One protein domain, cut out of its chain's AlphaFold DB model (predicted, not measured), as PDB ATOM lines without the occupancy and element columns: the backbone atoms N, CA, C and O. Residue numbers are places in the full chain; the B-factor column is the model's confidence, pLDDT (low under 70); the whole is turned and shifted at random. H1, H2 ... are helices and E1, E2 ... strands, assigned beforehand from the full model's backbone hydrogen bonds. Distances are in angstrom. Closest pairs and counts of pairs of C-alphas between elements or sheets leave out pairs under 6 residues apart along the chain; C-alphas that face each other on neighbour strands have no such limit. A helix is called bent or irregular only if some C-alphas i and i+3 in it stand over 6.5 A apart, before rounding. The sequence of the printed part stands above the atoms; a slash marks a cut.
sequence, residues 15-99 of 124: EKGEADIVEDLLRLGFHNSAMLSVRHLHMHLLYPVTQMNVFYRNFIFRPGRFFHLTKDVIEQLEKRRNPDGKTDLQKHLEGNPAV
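Overview. This is residues 15 to 99 of the 124 residues of an uncharacterized protein of Toxocara canis (UniProt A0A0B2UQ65). A small sheet of three short antiparallel strands has helices strung out from it to either end: H1 reaches away at one end, and H3 with H4 after it at the other. H2 only grazes the sheet, and between E1 and E2 a long loop, residues 32 to 43, folds back. You are reading 85 printed residues with four named helices and three named strands, in the order H1 E1 E2 H2 E3 H3 H4; the sheet's order is E2 E1 E3. The class is mixed, helices and strands, with under half of the residues in named elements. The whole is loose, with a radius of gyration of the C-alphas of 16.5 A and spans of 48 by 33 by 22 A.

Arrangement. Start at H1, residues 19 to 25, which is not on the sheet. Next comes E1, residues 27 to 31, the inner strand. E2, residues 44 to 46, forms a hairpin with it, antiparallel at 147 degrees; look for N 44 and O 29, 2.8 A apart, within hydrogen-bond range. H2, residues 54 to 60, only grazes the sheet with its residues 57 to 60. E3, residues 67 to 69, is antiparallel to E1 at 134 degrees, with N 30 and O 68 within hydrogen-bond range at 2.9 A. The pairing is staggered: E1 pairs with E2 over residues 27 to 29 and with E3 over 29 to 31. E2, H2 and E3 make a split strand-helix-strand unit, two strands of one sheet joined through a helix, with E1 between them in the sheet, and its crossover is right-handed. H3, residues 70 to 79, is on the sheet but lies beside the strands, over none of them; its closest C-alphas to E1 are Thr 70 and Gly 29, 4.5 A apart. H4, residues 88 to 93, is apart from H3. In H2, H3 and H4 every O i to N i+4 pair is within hydrogen-bond range; in H1 it is 1 of 3, beside 3 of 4 O i to N i+3 pairs.

Along the chain. Find C-alpha 19 at (-16.737, 45.406, 78.446), where H1 begins; it runs 9.4 A and is only just irregular, C-alphas 20 and 23 being 6.9 A apart. E1 runs 12.2 A from (-27.996, 51.932, 83.047). H3 runs 14.3 A, and H4 ends at C-alpha 93, (-53.724, 38.254, 92.315).

Size, cuts and confidence. The C-alphas of Lys 16 and Gly 95 are the two farthest apart, at 50.5 A. Residues 15 to 20 and 92 to 98 stand free. The printed part has no cut, and its one long link is E1 to E2. Mean pLDDT of the printed part is 76.2, and residues 16 to 24, 33 to 37, 83 and 85 to 99 are under 70.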
ATOM      1  N   GLU A  15     -13.352  42.659  73.632       71.00
ATOM      2  CA  GLU A  15     -12.243  42.720  72.679       71.00
ATOM      3  C   GLU A  15     -11.749  44.156  72.448       71.00
ATOM      4  O   GLU A  15     -10.550  44.391  72.332       71.00
ATOM      5  N   LYS A  16     -12.655  45.139  72.481       68.50
ATOM      6  CA  LYS A  16     -12.317  46.569  72.387       68.50
ATOM      7  C   LYS A  16     -11.833  47.192  73.705       68.50
ATOM      8  O   LYS A  16     -11.540  48.383  73.738       68.50
ATOM      9  N   GLY A  17     -11.767  46.417  74.792       60.22
ATOM     10  CA  GLY A  17     -11.484  46.929  76.139       60.22
ATOM     11  C   GLY A  17     -12.650  47.703  76.766       60.22
ATOM     12  O   GLY A  17     -12.472  48.369  77.780       60.22
ATOM     13  N   GLU A  18     -13.847  47.614  76.182       56.59
ATOM     14  CA  GLU A  18     -15.045  48.352  76.587       56.59
ATOM     15  C   GLU A  18     -15.963  47.570  77.541       56.59
ATOM     16  O   GLU A  18     -16.824  48.169  78.178       56.59
ATOM     17  N   ALA A  19     -15.799  46.248  77.687       47.31
ATOM     18  CA  ALA A  19     -16.737  45.406  78.446       47.31
ATOM     19  C   ALA A  19     -16.806  45.695  79.948       47.31
ATOM     20  O   ALA A  19     -17.900  45.633  80.506       47.31
ATOM     21  N   ASP A  20     -15.685  46.019  80.594       49.62
ATOM     22  CA  ASP A  20     -15.692  46.399  82.015       49.62
ATOM     23  C   ASP A  20     -16.238  47.827  82.213       49.62
ATOM     24  O   ASP A  20     -16.593  48.215  83.320       49.62
ATOM     25  N   ILE A  21     -16.411  48.571  81.114       52.97
ATOM     26  CA  ILE A  21     -17.065  49.879  81.041       52.97
ATOM     27  C   ILE A  21     -18.575  49.731  80.771       52.97
ATOM     28  O   ILE A  21     -19.317  50.696  80.915       52.97
ATOM     29  N   VAL A  22     -19.080  48.549  80.388       53.44
ATOM     30  CA  VAL A  22     -20.480  48.394  79.951       53.44
ATOM     31  C   VAL A  22     -21.468  48.617  81.085       53.44
ATOM     32  O   VAL A  22     -22.476  49.252  80.829       53.44
ATOM     33  N   GLU A  23     -21.213  48.182  82.322       50.91
ATOM     34  CA  GLU A  23     -22.153  48.467  83.427       50.91
ATOM     35  C   GLU A  23     -22.146  49.943  83.861       50.91
ATOM     36  O   GLU A  23     -23.166  50.450  84.329       50.91
ATOM     37  N   ASP A  24     -21.042  50.661  83.636       60.50
ATOM     38  CA  ASP A  24     -20.964  52.107  83.874       60.50
ATOM     39  C   ASP A  24     -21.516  52.928  82.693       60.50
ATOM     40  O   ASP A  24     -22.047  54.028  82.884       60.50
ATOM     41  N   LEU A  25     -21.448  52.391  81.471       71.81
ATOM     42  CA  LEU A  25     -22.019  52.979  80.257       71.81
ATOM     43  C   LEU A  25     -23.503  52.648  80.090       71.81
ATOM     44  O   LEU A  25     -24.212  53.419  79.457       71.81
ATOM     45  N   LEU A  26     -23.983  51.525  80.615       81.25
ATOM     46  CA  LEU A  26     -25.343  51.032  80.437       81.25
ATOM     47  C   LEU A  26     -26.082  51.061  81.771       81.25
ATOM     48  O   LEU A  26     -25.763  50.324  82.698       81.25
ATOM     49  N   ARG A  27     -27.143  51.863  81.856       85.75
ATOM     50  CA  ARG A  27     -27.996  51.932  83.047       85.75
ATOM     51  C   ARG A  27     -29.403  51.455  82.729       85.75
ATOM     52  O   ARG A  27     -30.097  52.072  81.923       85.75
ATOM     53  N   LEU A  28     -29.819  50.375  83.394       89.62
ATOM     54  CA  LEU A  28     -31.180  49.840  83.323       89.62
ATOM     55  C   LEU A  28     -31.905  50.016  84.650       89.62
ATOM     56  O   LEU A  28     -31.402  49.594  85.695       89.62
ATOM     57  N   GLY A  29     -33.120  50.551  84.617       91.56
ATOM     58  CA  GLY A  29     -33.889  50.748  85.839       91.56
ATOM     59  C   GLY A  29     -35.240  51.417  85.652       91.56
ATOM     60  O   GLY A  29     -35.715  51.608  84.535       91.56
ATOM     61  N   PHE A  30     -35.842  51.777  86.777       91.31
ATOM     62  CA  PHE A  30     -37.196  52.309  86.881       91.31
ATOM     63  C   PHE A  30     -37.200  53.560  87.757       91.31
ATOM     64  O   PHE A  30     -36.488  53.619  88.763       91.31
ATOM     65  N   HIS A  31     -38.033  54.543  87.419       89.56
ATOM     66  CA  HIS A  31     -38.312  55.645  88.337       89.56
ATOM     67  C   HIS A  31     -39.244  55.211  89.465       89.56
ATOM     68  O   HIS A  31     -40.123  54.368  89.292       89.56
ATOM     69  N   ASN A  32     -39.054  55.821  90.631       80.25
ATOM     70  CA  ASN A  32     -39.975  55.674  91.750       80.25
ATOM     71  C   ASN A  32     -41.318  56.376  91.448       80.25
ATOM     72  O   ASN A  32     -41.358  57.360  90.708       80.25
ATOM     73  N   SER A  33     -42.400  55.906  92.079       68.25
ATOM     74  CA  SER A  33     -43.797  56.312  91.848       68.25
ATOM     75  C   SER A  33     -44.021  57.833  91.854       68.25
ATOM     76  O   SER A  33     -44.750  58.374  91.026       68.25
ATOM     77  N   ALA A  34     -43.316  58.550  92.734       64.06
ATOM     78  CA  ALA A  34     -43.414  60.006  92.861       64.06
ATOM     79  C   ALA A  34     -42.860  60.797  91.655       64.06
ATOM     80  O   ALA A  34     -43.095  61.997  91.560       64.06
ATOM     81  N   MET A  35     -42.118  60.150  90.750       60.56
ATOM     82  CA  MET A  35     -41.535  60.752  89.544       60.56
ATOM     83  C   MET A  35     -42.017  60.036  88.272       60.56
ATOM     84  O   MET A  35     -41.333  60.030  87.249       60.56
ATOM     85  N   LEU A  36     -43.184  59.391  88.323       64.81
ATOM     86  CA  LEU A  36     -43.768  58.764  87.147       64.81
ATOM     87  C   LEU A  36     -44.401  59.826  86.245       64.81
ATOM     88  O   LEU A  36     -45.417  60.429  86.579       64.81
ATOM     89  N   SER A  37     -43.815  60.022  85.065       65.44
ATOM     90  CA  SER A  37     -44.444  60.758  83.962       65.44
ATOM     91  C   SER A  37     -45.539  59.941  83.263       65.44
ATOM     92  O   SER A  37     -46.348  60.496  82.522       65.44
ATOM     93  N   VAL A  38     -45.577  58.624  83.500       74.31
ATOM     94  CA  VAL A  38     -46.458  57.661  82.829       74.31
ATOM     95  C   VAL A  38     -47.141  56.726  83.828       74.31
ATOM     96  O   VAL A  38     -46.584  56.387  84.866       74.31
ATOM     97  N   ARG A  39     -48.363  56.282  83.512       80.06
ATOM     98  CA  ARG A  39     -49.195  55.435  84.395       80.06
ATOM     99  C   ARG A  39     -48.988  53.922  84.209       80.06
ATOM    100  O   ARG A  39     -49.826  53.142  84.646       80.06
ATOM    101  N   HIS A  40     -47.918  53.502  83.541       81.06
ATOM    102  CA  HIS A  40     -47.594  52.090  83.314       81.06
ATOM    103  C   HIS A  40     -46.148  51.793  83.720       81.06
ATOM    104  O   HIS A  40     -45.326  52.704  83.818       81.06
ATOM    105  N   LEU A  41     -45.841  50.512  83.954       85.62
ATOM    106  CA  LEU A  41     -44.481  50.064  84.244       85.62
ATOM    107  C   LEU A  41     -43.574  50.399  83.053       85.62
ATOM    108  O   LEU A  41     -43.758  49.865  81.962       85.62
ATOM    109  N   HIS A  42     -42.611  51.289  83.269       86.44
ATOM    110  CA  HIS A  42     -41.741  51.801  82.217       86.44
ATOM    111  C   HIS A  42     -40.276  51.576  82.588       86.44
ATOM    112  O   HIS A  42     -39.772  52.151  83.553       86.44
ATOM    113  N   MET A  43     -39.608  50.709  81.829       90.00
ATOM    114  CA  MET A  43     -38.198  50.384  82.021       90.00
ATOM    115  C   MET A  43     -37.330  51.317  81.180       90.00
ATOM    116  O   MET A  43     -37.490  51.397  79.964       90.00
ATOM    117  N   HIS A  44     -36.368  51.977  81.817       90.25
ATOM    118  CA  HIS A  44     -35.353  52.759  81.129       90.25
ATOM    119  C   HIS A  44     -34.149  51.890  80.791       90.25
ATOM    120  O   HIS A  44     -33.638  51.172  81.650       90.25
ATOM    121  N   LEU A  45     -33.663  52.024  79.559       88.56
ATOM    122  CA  LEU A  45     -32.384  51.501  79.098       88.56
ATOM    123  C   LEU A  45     -31.581  52.682  78.553       88.56
ATOM    124  O   LEU A  45     -31.969  53.298  77.563       88.56
ATOM    125  N   LEU A  46     -30.498  53.038  79.240       86.31
ATOM    126  CA  LEU A  46     -29.712  54.238  78.959       86.31
ATOM    127  C   LEU A  46     -28.300  53.836  78.551       86.31
ATOM    128  O   LEU A  46     -27.584  53.255  79.365       86.31
ATOM    129  N   TYR A  47     -27.896  54.169  77.325       84.75
ATOM    130  CA  TYR A  47     -26.546  53.931  76.824       84.75
ATOM    131  C   TYR A  47     -26.143  54.973  75.765       84.75
ATOM    132  O   TYR A  47     -26.957  55.268  74.890       84.75
ATOM    133  N   PRO A  48     -24.902  55.485  75.789       82.12
ATOM    134  CA  PRO A  48     -23.964  55.432  76.905       82.12
ATOM    135  C   PRO A  48     -24.296  56.520  77.944       82.12
ATOM    136  O   PRO A  48     -24.486  57.692  77.618       82.12
ATOM    137  N   VAL A  49     -24.318  56.166  79.227       81.75
ATOM    138  CA  VAL A  49     -24.590  57.080  80.354       81.75
ATOM    139  C   VAL A  49     -23.610  58.260  80.381       81.75
ATOM    140  O   VAL A  49     -23.953  59.345  80.852       81.75
ATOM    141  N   THR A  50     -22.404  58.085  79.842       81.06
ATOM    142  CA  THR A  50     -21.379  59.131  79.725       81.06
ATOM    143  C   THR A  50     -21.781  60.276  78.799       81.06
ATOM    144  O   THR A  50     -21.380  61.406  79.065       81.06
ATOM    145  N   GLN A  51     -22.602  60.019  77.777       83.88
ATOM    146  CA  GLN A  51     -23.086  61.039  76.835       83.88
ATOM    147  C   GLN A  51     -24.362  61.741  77.314       83.88
ATOM    148  O   GLN A  51     -24.838  62.687  76.690       83.88
ATOM    149  N   MET A  52     -24.924  61.306  78.441       83.50
ATOM    150  CA  MET A  52     -26.085  61.948  79.029       83.50
ATOM    151  C   MET A  52     -25.701  63.299  79.635       83.50
ATOM    152  O   MET A  52     -24.673  63.424  80.305       83.50
ATOM    153  N   ASN A  53     -26.565  64.303  79.461       90.31
ATOM    154  CA  ASN A  53     -26.383  65.598  80.106       90.31
ATOM    155  C   ASN A  53     -26.230  65.409  81.630       90.31
ATOM    156  O   ASN A  53     -26.977  64.653  82.259       90.31
ATOM    157  N   VAL A  54     -25.249  66.103  82.214       87.25
ATOM    158  CA  VAL A  54     -24.817  65.970  83.613       87.25
ATOM    159  C   VAL A  54     -25.996  66.070  84.579       87.25
ATOM    160  O   VAL A  54     -26.068  65.298  85.534       87.25
ATOM    161  N   PHE A  55     -26.952  66.960  84.300       88.62
ATOM    162  CA  PHE A  55     -28.162  67.099  85.109       88.62
ATOM    163  C   PHE A  55     -28.988  65.802  85.153       88.62
ATOM    164  O   PHE A  55     -29.300  65.287  86.225       88.62
ATOM    165  N   TYR A  56     -29.286  65.214  83.996       87.44
ATOM    166  CA  TYR A  56     -30.070  63.981  83.919       87.44
ATOM    167  C   TYR A  56     -29.330  62.799  84.547       87.44
ATOM    168  O   TYR A  56     -29.927  62.040  85.311       87.44
ATOM    169  N   ARG A  57     -28.020  62.686  84.300       86.88
ATOM    170  CA  ARG A  57     -27.179  61.617  84.854       86.88
ATOM    171  C   ARG A  57     -27.127  61.638  86.381       86.88
ATOM    172  O   ARG A  57     -27.132  60.576  87.008       86.88
ATOM    173  N   ASN A  58     -27.059  62.838  86.960       85.88
ATOM    174  CA  ASN A  58     -26.795  63.033  88.382       85.88
ATOM    175  C   ASN A  58     -28.052  63.284  89.221       85.88
ATOM    176  O   ASN A  58     -27.969  63.143  90.436       85.88
ATOM    177  N   PHE A  59     -29.199  63.632  88.634       86.31
ATOM    178  CA  PHE A  59     -30.411  63.926  89.413       86.31
ATOM    179  C   PHE A  59     -31.596  63.042  89.043       86.31
ATOM    180  O   PHE A  59     -32.234  62.489  89.935       86.31
ATOM    181  N   ILE A  60     -31.868  62.873  87.749       87.62
ATOM    182  CA  ILE A  60     -33.042  62.129  87.280       87.62
ATOM    183  C   ILE A  60     -32.761  60.627  87.322       87.62
ATOM    184  O   ILE A  60     -33.425  59.880  88.034       87.62
ATOM    185  N   PHE A  61     -31.712  60.189  86.630       88.56
ATOM    186  CA  PHE A  61     -31.366  58.775  86.482       88.56
ATOM    187  C   PHE A  61     -30.280  58.322  87.457       88.56
ATOM    188  O   PHE A  61     -29.594  57.330  87.201       88.56
ATOM    189  N   ARG A  62     -30.066  59.054  88.557       88.31
ATOM    190  CA  ARG A  62     -29.076  58.675  89.569       88.31
ATOM    191  C   ARG A  62     -29.603  57.493  90.389       88.31
ATOM    192  O   ARG A  62     -30.642  57.655  91.031       88.31
ATOM    193  N   PRO A  63     -28.883  56.353  90.439       88.75
ATOM    194  CA  PRO A  63     -29.263  55.225  91.276       88.75
ATOM    195  C   PRO A  63     -29.447  55.665  92.728       88.75
ATOM    196  O   PRO A  63     -28.613  56.389  93.279       88.75
ATOM    197  N   GLY A  64     -30.560  55.262  93.336       86.38
ATOM    198  CA  GLY A  64     -30.891  55.601  94.713       86.38
ATOM    199  C   GLY A  64     -32.386  55.813  94.905       86.38
ATOM    200  O   GLY A  64     -33.196  54.978  94.523       86.38
ATOM    201  N   ARG A  65     -32.763  56.935  95.528       81.56
ATOM    202  CA  ARG A  65     -34.140  57.183  96.000       81.56
ATOM    203  C   ARG A  65     -35.186  57.322  94.884       81.56
ATOM    204  O   ARG A  65     -36.356  57.013  95.110       81.56
ATOM    205  N   PHE A  66     -34.783  57.849  93.729       84.81
ATOM    206  CA  PHE A  66     -35.702  58.216  92.643       84.81
ATOM    207  C   PHE A  66     -35.566  57.341  91.396       84.81
ATOM    208  O   PHE A  66     -36.483  57.322  90.577       84.81
ATOM    209  N   PHE A  67     -34.456  56.617  91.266       89.81
ATOM    210  CA  PHE A  67     -34.209  55.681  90.179       89.81
ATOM    211  C   PHE A  67     -33.599  54.403  90.750       89.81
ATOM    212  O   PHE A  67     -32.529  54.435  91.361       89.81
ATOM    213  N   HIS A  68     -34.289  53.284  90.562       90.88
ATOM    214  CA  HIS A  68     -33.879  51.977  91.056       90.88
ATOM    215  C   HIS A  68     -33.344  51.140  89.905       90.88
ATOM    216  O   HIS A  68     -33.983  51.054  88.854       90.88
ATOM    217  N   LEU A  69     -32.178  50.519  90.090       90.38
ATOM    218  CA  LEU A  69     -31.627  49.640  89.068       90.38
ATOM    219  C   LEU A  69     -32.455  48.363  88.977       90.38
ATOM    220  O   LEU A  69     -32.959  47.859  89.978       90.38
ATOM    221  N   THR A  70     -32.545  47.811  87.770       88.81
ATOM    222  CA  THR A  70     -33.313  46.580  87.521       88.81
ATOM    223  C   THR A  70     -32.834  45.433  88.412       88.81
ATOM    224  O   THR A  70     -33.653  44.724  88.984       88.81
ATOM    225  N   LYS A  71     -31.513  45.302  88.605       85.38
ATOM    226  CA  LYS A  71     -30.916  44.295  89.496       85.38
ATOM    227  C   LYS A  71     -31.384  44.446  90.948       85.38
ATOM    228  O   LYS A  71     -31.796  43.465  91.552       85.38
ATOM    229  N   ASP A  72     -31.409  45.678  91.461       88.12
ATOM    230  CA  ASP A  72     -31.800  45.963  92.843       88.12
ATOM    231  C   ASP A  72     -33.290  45.665  93.048       88.12
ATOM    232  O   ASP A  72     -33.693  45.164  94.094       88.12
ATOM    233  N   VAL A  73     -34.120  45.969  92.043       86.81
ATOM    234  CA  VAL A  73     -35.555  45.667  92.068       86.81
ATOM    235  C   VAL A  73     -35.785  44.157  92.067       86.81
ATOM    236  O   VAL A  73     -36.552  43.674  92.895       86.81
ATOM    237  N   ILE A  74     -35.113  43.412  91.186       85.56
ATOM    238  CA  ILE A  74     -35.216  41.945  91.134       85.56
ATOM    239  C   ILE A  74     -34.800  41.340  92.477       85.56
ATOM    240  O   ILE A  74     -35.572  40.590  93.066       85.56
ATOM    241  N   GLU A  75     -33.649  41.742  93.016       87.06
ATOM    242  CA  GLU A  75     -33.152  41.244  94.301       87.06
ATOM    243  C   GLU A  75     -34.129  41.551  95.453       87.06
ATOM    244  O   GLU A  75     -34.384  40.711  96.317       87.06
ATOM    245  N   GLN A  76     -34.725  42.747  95.474       85.62
ATOM    246  CA  GLN A  76     -35.739  43.101  96.471       85.62
ATOM    247  C   GLN A  76     -37.015  42.268  96.336       85.62
ATOM    248  O   GLN A  76     -37.620  41.921  97.351       85.62
ATOM    249  N   LEU A  77     -37.442  41.959  95.111       83.38
ATOM    250  CA  LEU A  77     -38.610  41.116  94.862       83.38
ATOM    251  C   LEU A  77     -38.347  39.665  95.274       83.38
ATOM    252  O   LEU A  77     -39.208  39.046  95.895       83.38
ATOM    253  N   GLU A  78     -37.151  39.149  95.002       83.06
ATOM    254  CA  GLU A  78     -36.724  37.815  95.429       83.06
ATOM    255  C   GLU A  78     -36.681  37.692  96.955       83.06
ATOM    256  O   GLU A  78     -37.161  36.705  97.507       83.06
ATOM    257  N   LYS A  79     -36.199  38.721  97.663       83.62
ATOM    258  CA  LYS A  79     -36.195  38.750  99.138       83.62
ATOM    259  C   LYS A  79     -37.591  38.821  99.761       83.62
ATOM    260  O   LYS A  79     -37.760  38.444 100.915       83.62
ATOM    261  N   ARG A  80     -38.584  39.326  99.027       78.62
ATOM    262  CA  ARG A  80     -39.992  39.413  99.465       78.62
ATOM    263  C   ARG A  80     -40.814  38.187  99.078       78.62
ATOM    264  O   ARG A  80     -42.032  38.175  99.245       78.62
ATOM    265  N   ARG A  81     -40.170  37.179  98.503       76.50
ATOM    266  CA  ARG A  81     -40.808  35.933  98.118       76.50
ATOM    267  C   ARG A  81     -41.057  35.108  99.385       76.50
ATOM    268  O   ARG A  81     -40.156  34.930 100.199       76.50
ATOM    269  N   ASN A  82     -42.286  34.640  99.567       70.69
ATOM    270  CA  ASN A  82     -42.660  33.795 100.698       70.69
ATOM    271  C   ASN A  82     -41.965  32.419 100.612       70.69
ATOM    272  O   ASN A  82     -41.455  32.056  99.547       70.69
ATOM    273  N   PRO A  83     -41.984  31.610 101.693       67.06
ATOM    274  CA  PRO A  83     -41.363  30.279 101.719       67.06
ATOM    275  C   PRO A  83     -41.883  29.307 100.647       67.06
ATOM    276  O   PRO A  83     -41.202  28.354 100.288       67.06
ATOM    277  N   ASP A  84     -43.083  29.554 100.124       71.75
ATOM    278  CA  ASP A  84     -43.717  28.807  99.033       71.75
ATOM    279  C   ASP A  84     -43.309  29.303  97.631       71.75
ATOM    280  O   ASP A  84     -43.844  28.848  96.620       71.75
ATOM    281  N   GLY A  85     -42.378  30.257  97.545       65.56
ATOM    282  CA  GLY A  85     -41.927  30.824  96.282       65.56
ATOM    283  C   GLY A  85     -42.929  31.787  95.635       65.56
ATOM    284  O   GLY A  85     -42.733  32.142  94.470       65.56
ATOM    285  N   LYS A  86     -43.975  32.244  96.334       64.25
ATOM    286  CA  LYS A  86     -44.918  33.259  95.828       64.25
ATOM    287  C   LYS A  86     -44.770  34.575  96.579       64.25
ATOM    288  O   LYS A  86     -44.468  34.593  97.763       64.25
ATOM    289  N   THR A  87     -44.991  35.708  95.929       65.69
ATOM    290  CA  THR A  87     -45.115  36.985  96.657       65.69
ATOM    291  C   THR A  87     -46.527  37.132  97.233       65.69
ATOM    292  O   THR A  87     -47.474  36.535  96.719       65.69
ATOM    293  N   ASP A  88     -46.710  37.941  98.281       66.62
ATOM    294  CA  ASP A  88     -48.055  38.243  98.812       66.62
ATOM    295  C   ASP A  88     -48.969  38.855  97.748       66.62
ATOM    296  O   ASP A  88     -50.161  38.567  97.696       66.62
ATOM    297  N   LEU A  89     -48.385  39.644  96.842       65.81
ATOM    298  CA  LEU A  89     -49.089  40.200  95.695       65.81
ATOM    299  C   LEU A  89     -49.546  39.099  94.727       65.81
ATOM    300  O   LEU A  89     -50.672  39.157  94.256       65.81
ATOM    301  N   GLN A  90     -48.723  38.080  94.458       62.34
ATOM    302  CA  GLN A  90     -49.134  36.947  93.619       62.34
ATOM    303  C   GLN A  90     -50.306  36.187  94.235       62.34
ATOM    304  O   GLN A  90     -51.248  35.887  93.518       62.34
ATOM    305  N   LYS A  91     -50.303  35.963  95.554       65.62
ATOM    306  CA  LYS A  91     -51.445  35.359  96.264       65.62
ATOM    307  C   LYS A  91     -52.701  36.224  96.180       65.62
ATOM    308  O   LYS A  91     -53.793  35.710  95.999       65.62
ATOM    309  N   HIS A  92     -52.553  37.544  96.277       63.34
ATOM    310  CA  HIS A  92     -53.677  38.478  96.154       63.34
ATOM    311  C   HIS A  92     -54.213  38.598  94.720       63.34
ATOM    312  O   HIS A  92     -55.347  39.020  94.510       63.34
ATOM    313  N   LEU A  93     -53.382  38.264  93.732       65.25
ATOM    314  CA  LEU A  93     -53.724  38.254  92.315       65.25
ATOM    315  C   LEU A  93     -54.137  36.861  91.814       65.25
ATOM    316  O   LEU A  93     -54.520  36.737  90.651       65.25
ATOM    317  N   GLU A  94     -54.090  35.819  92.651       61.03
ATOM    318  CA  GLU A  94     -54.632  34.503  92.309       61.03
ATOM    319  C   GLU A  94     -56.142  34.623  92.075       61.03
ATOM    320  O   GLU A  94     -56.900  35.038  92.949       61.03
ATOM    321  N   GLY A  95     -56.574  34.300  90.854       58.62
ATOM    322  CA  GLY A  95     -57.953  34.503  90.402       58.62
ATOM    323  C   GLY A  95     -58.210  35.848  89.712       58.62
ATOM    324  O   GLY A  95     -59.325  36.073  89.245       58.62
ATOM    325  N   ASN A  96     -57.207  36.728  89.584       60.94
ATOM    326  CA  ASN A  96     -57.317  37.909  88.730       60.94
ATOM    327  C   ASN A  96     -57.235  37.484  87.248       60.94
ATOM    328  O   ASN A  96     -56.208  36.938  86.834       60.94
ATOM    329  N   PRO A  97     -58.258  37.768  86.420       57.06
ATOM    330  CA  PRO A  97     -58.258  37.402  85.002       57.06
ATOM    331  C   PRO A  97     -57.110  38.034  84.197       57.06
ATOM    332  O   PRO A  97     -56.762  37.514  83.145       57.06
ATOM    333  N   ALA A  98     -56.481  39.109  84.688       56.38
ATOM    334  CA  ALA A  98     -55.311  39.725  84.054       56.38
ATOM    335  C   ALA A  98     -53.994  38.940  84.254       56.38
ATOM    336  O   ALA A  98     -52.986  39.285  83.642       56.38
ATOM    337  N   VAL A  99     -53.985  37.924  85.125       52.12
ATOM    338  CA  VAL A  99     -52.832  37.043  85.401       52.12
ATOM    339  C   VAL A  99     -53.037  35.646  84.794       52.12
ATOM    340  O   VAL A  99     -52.146  34.803  84.863       52.12
TER     341      VAL A  99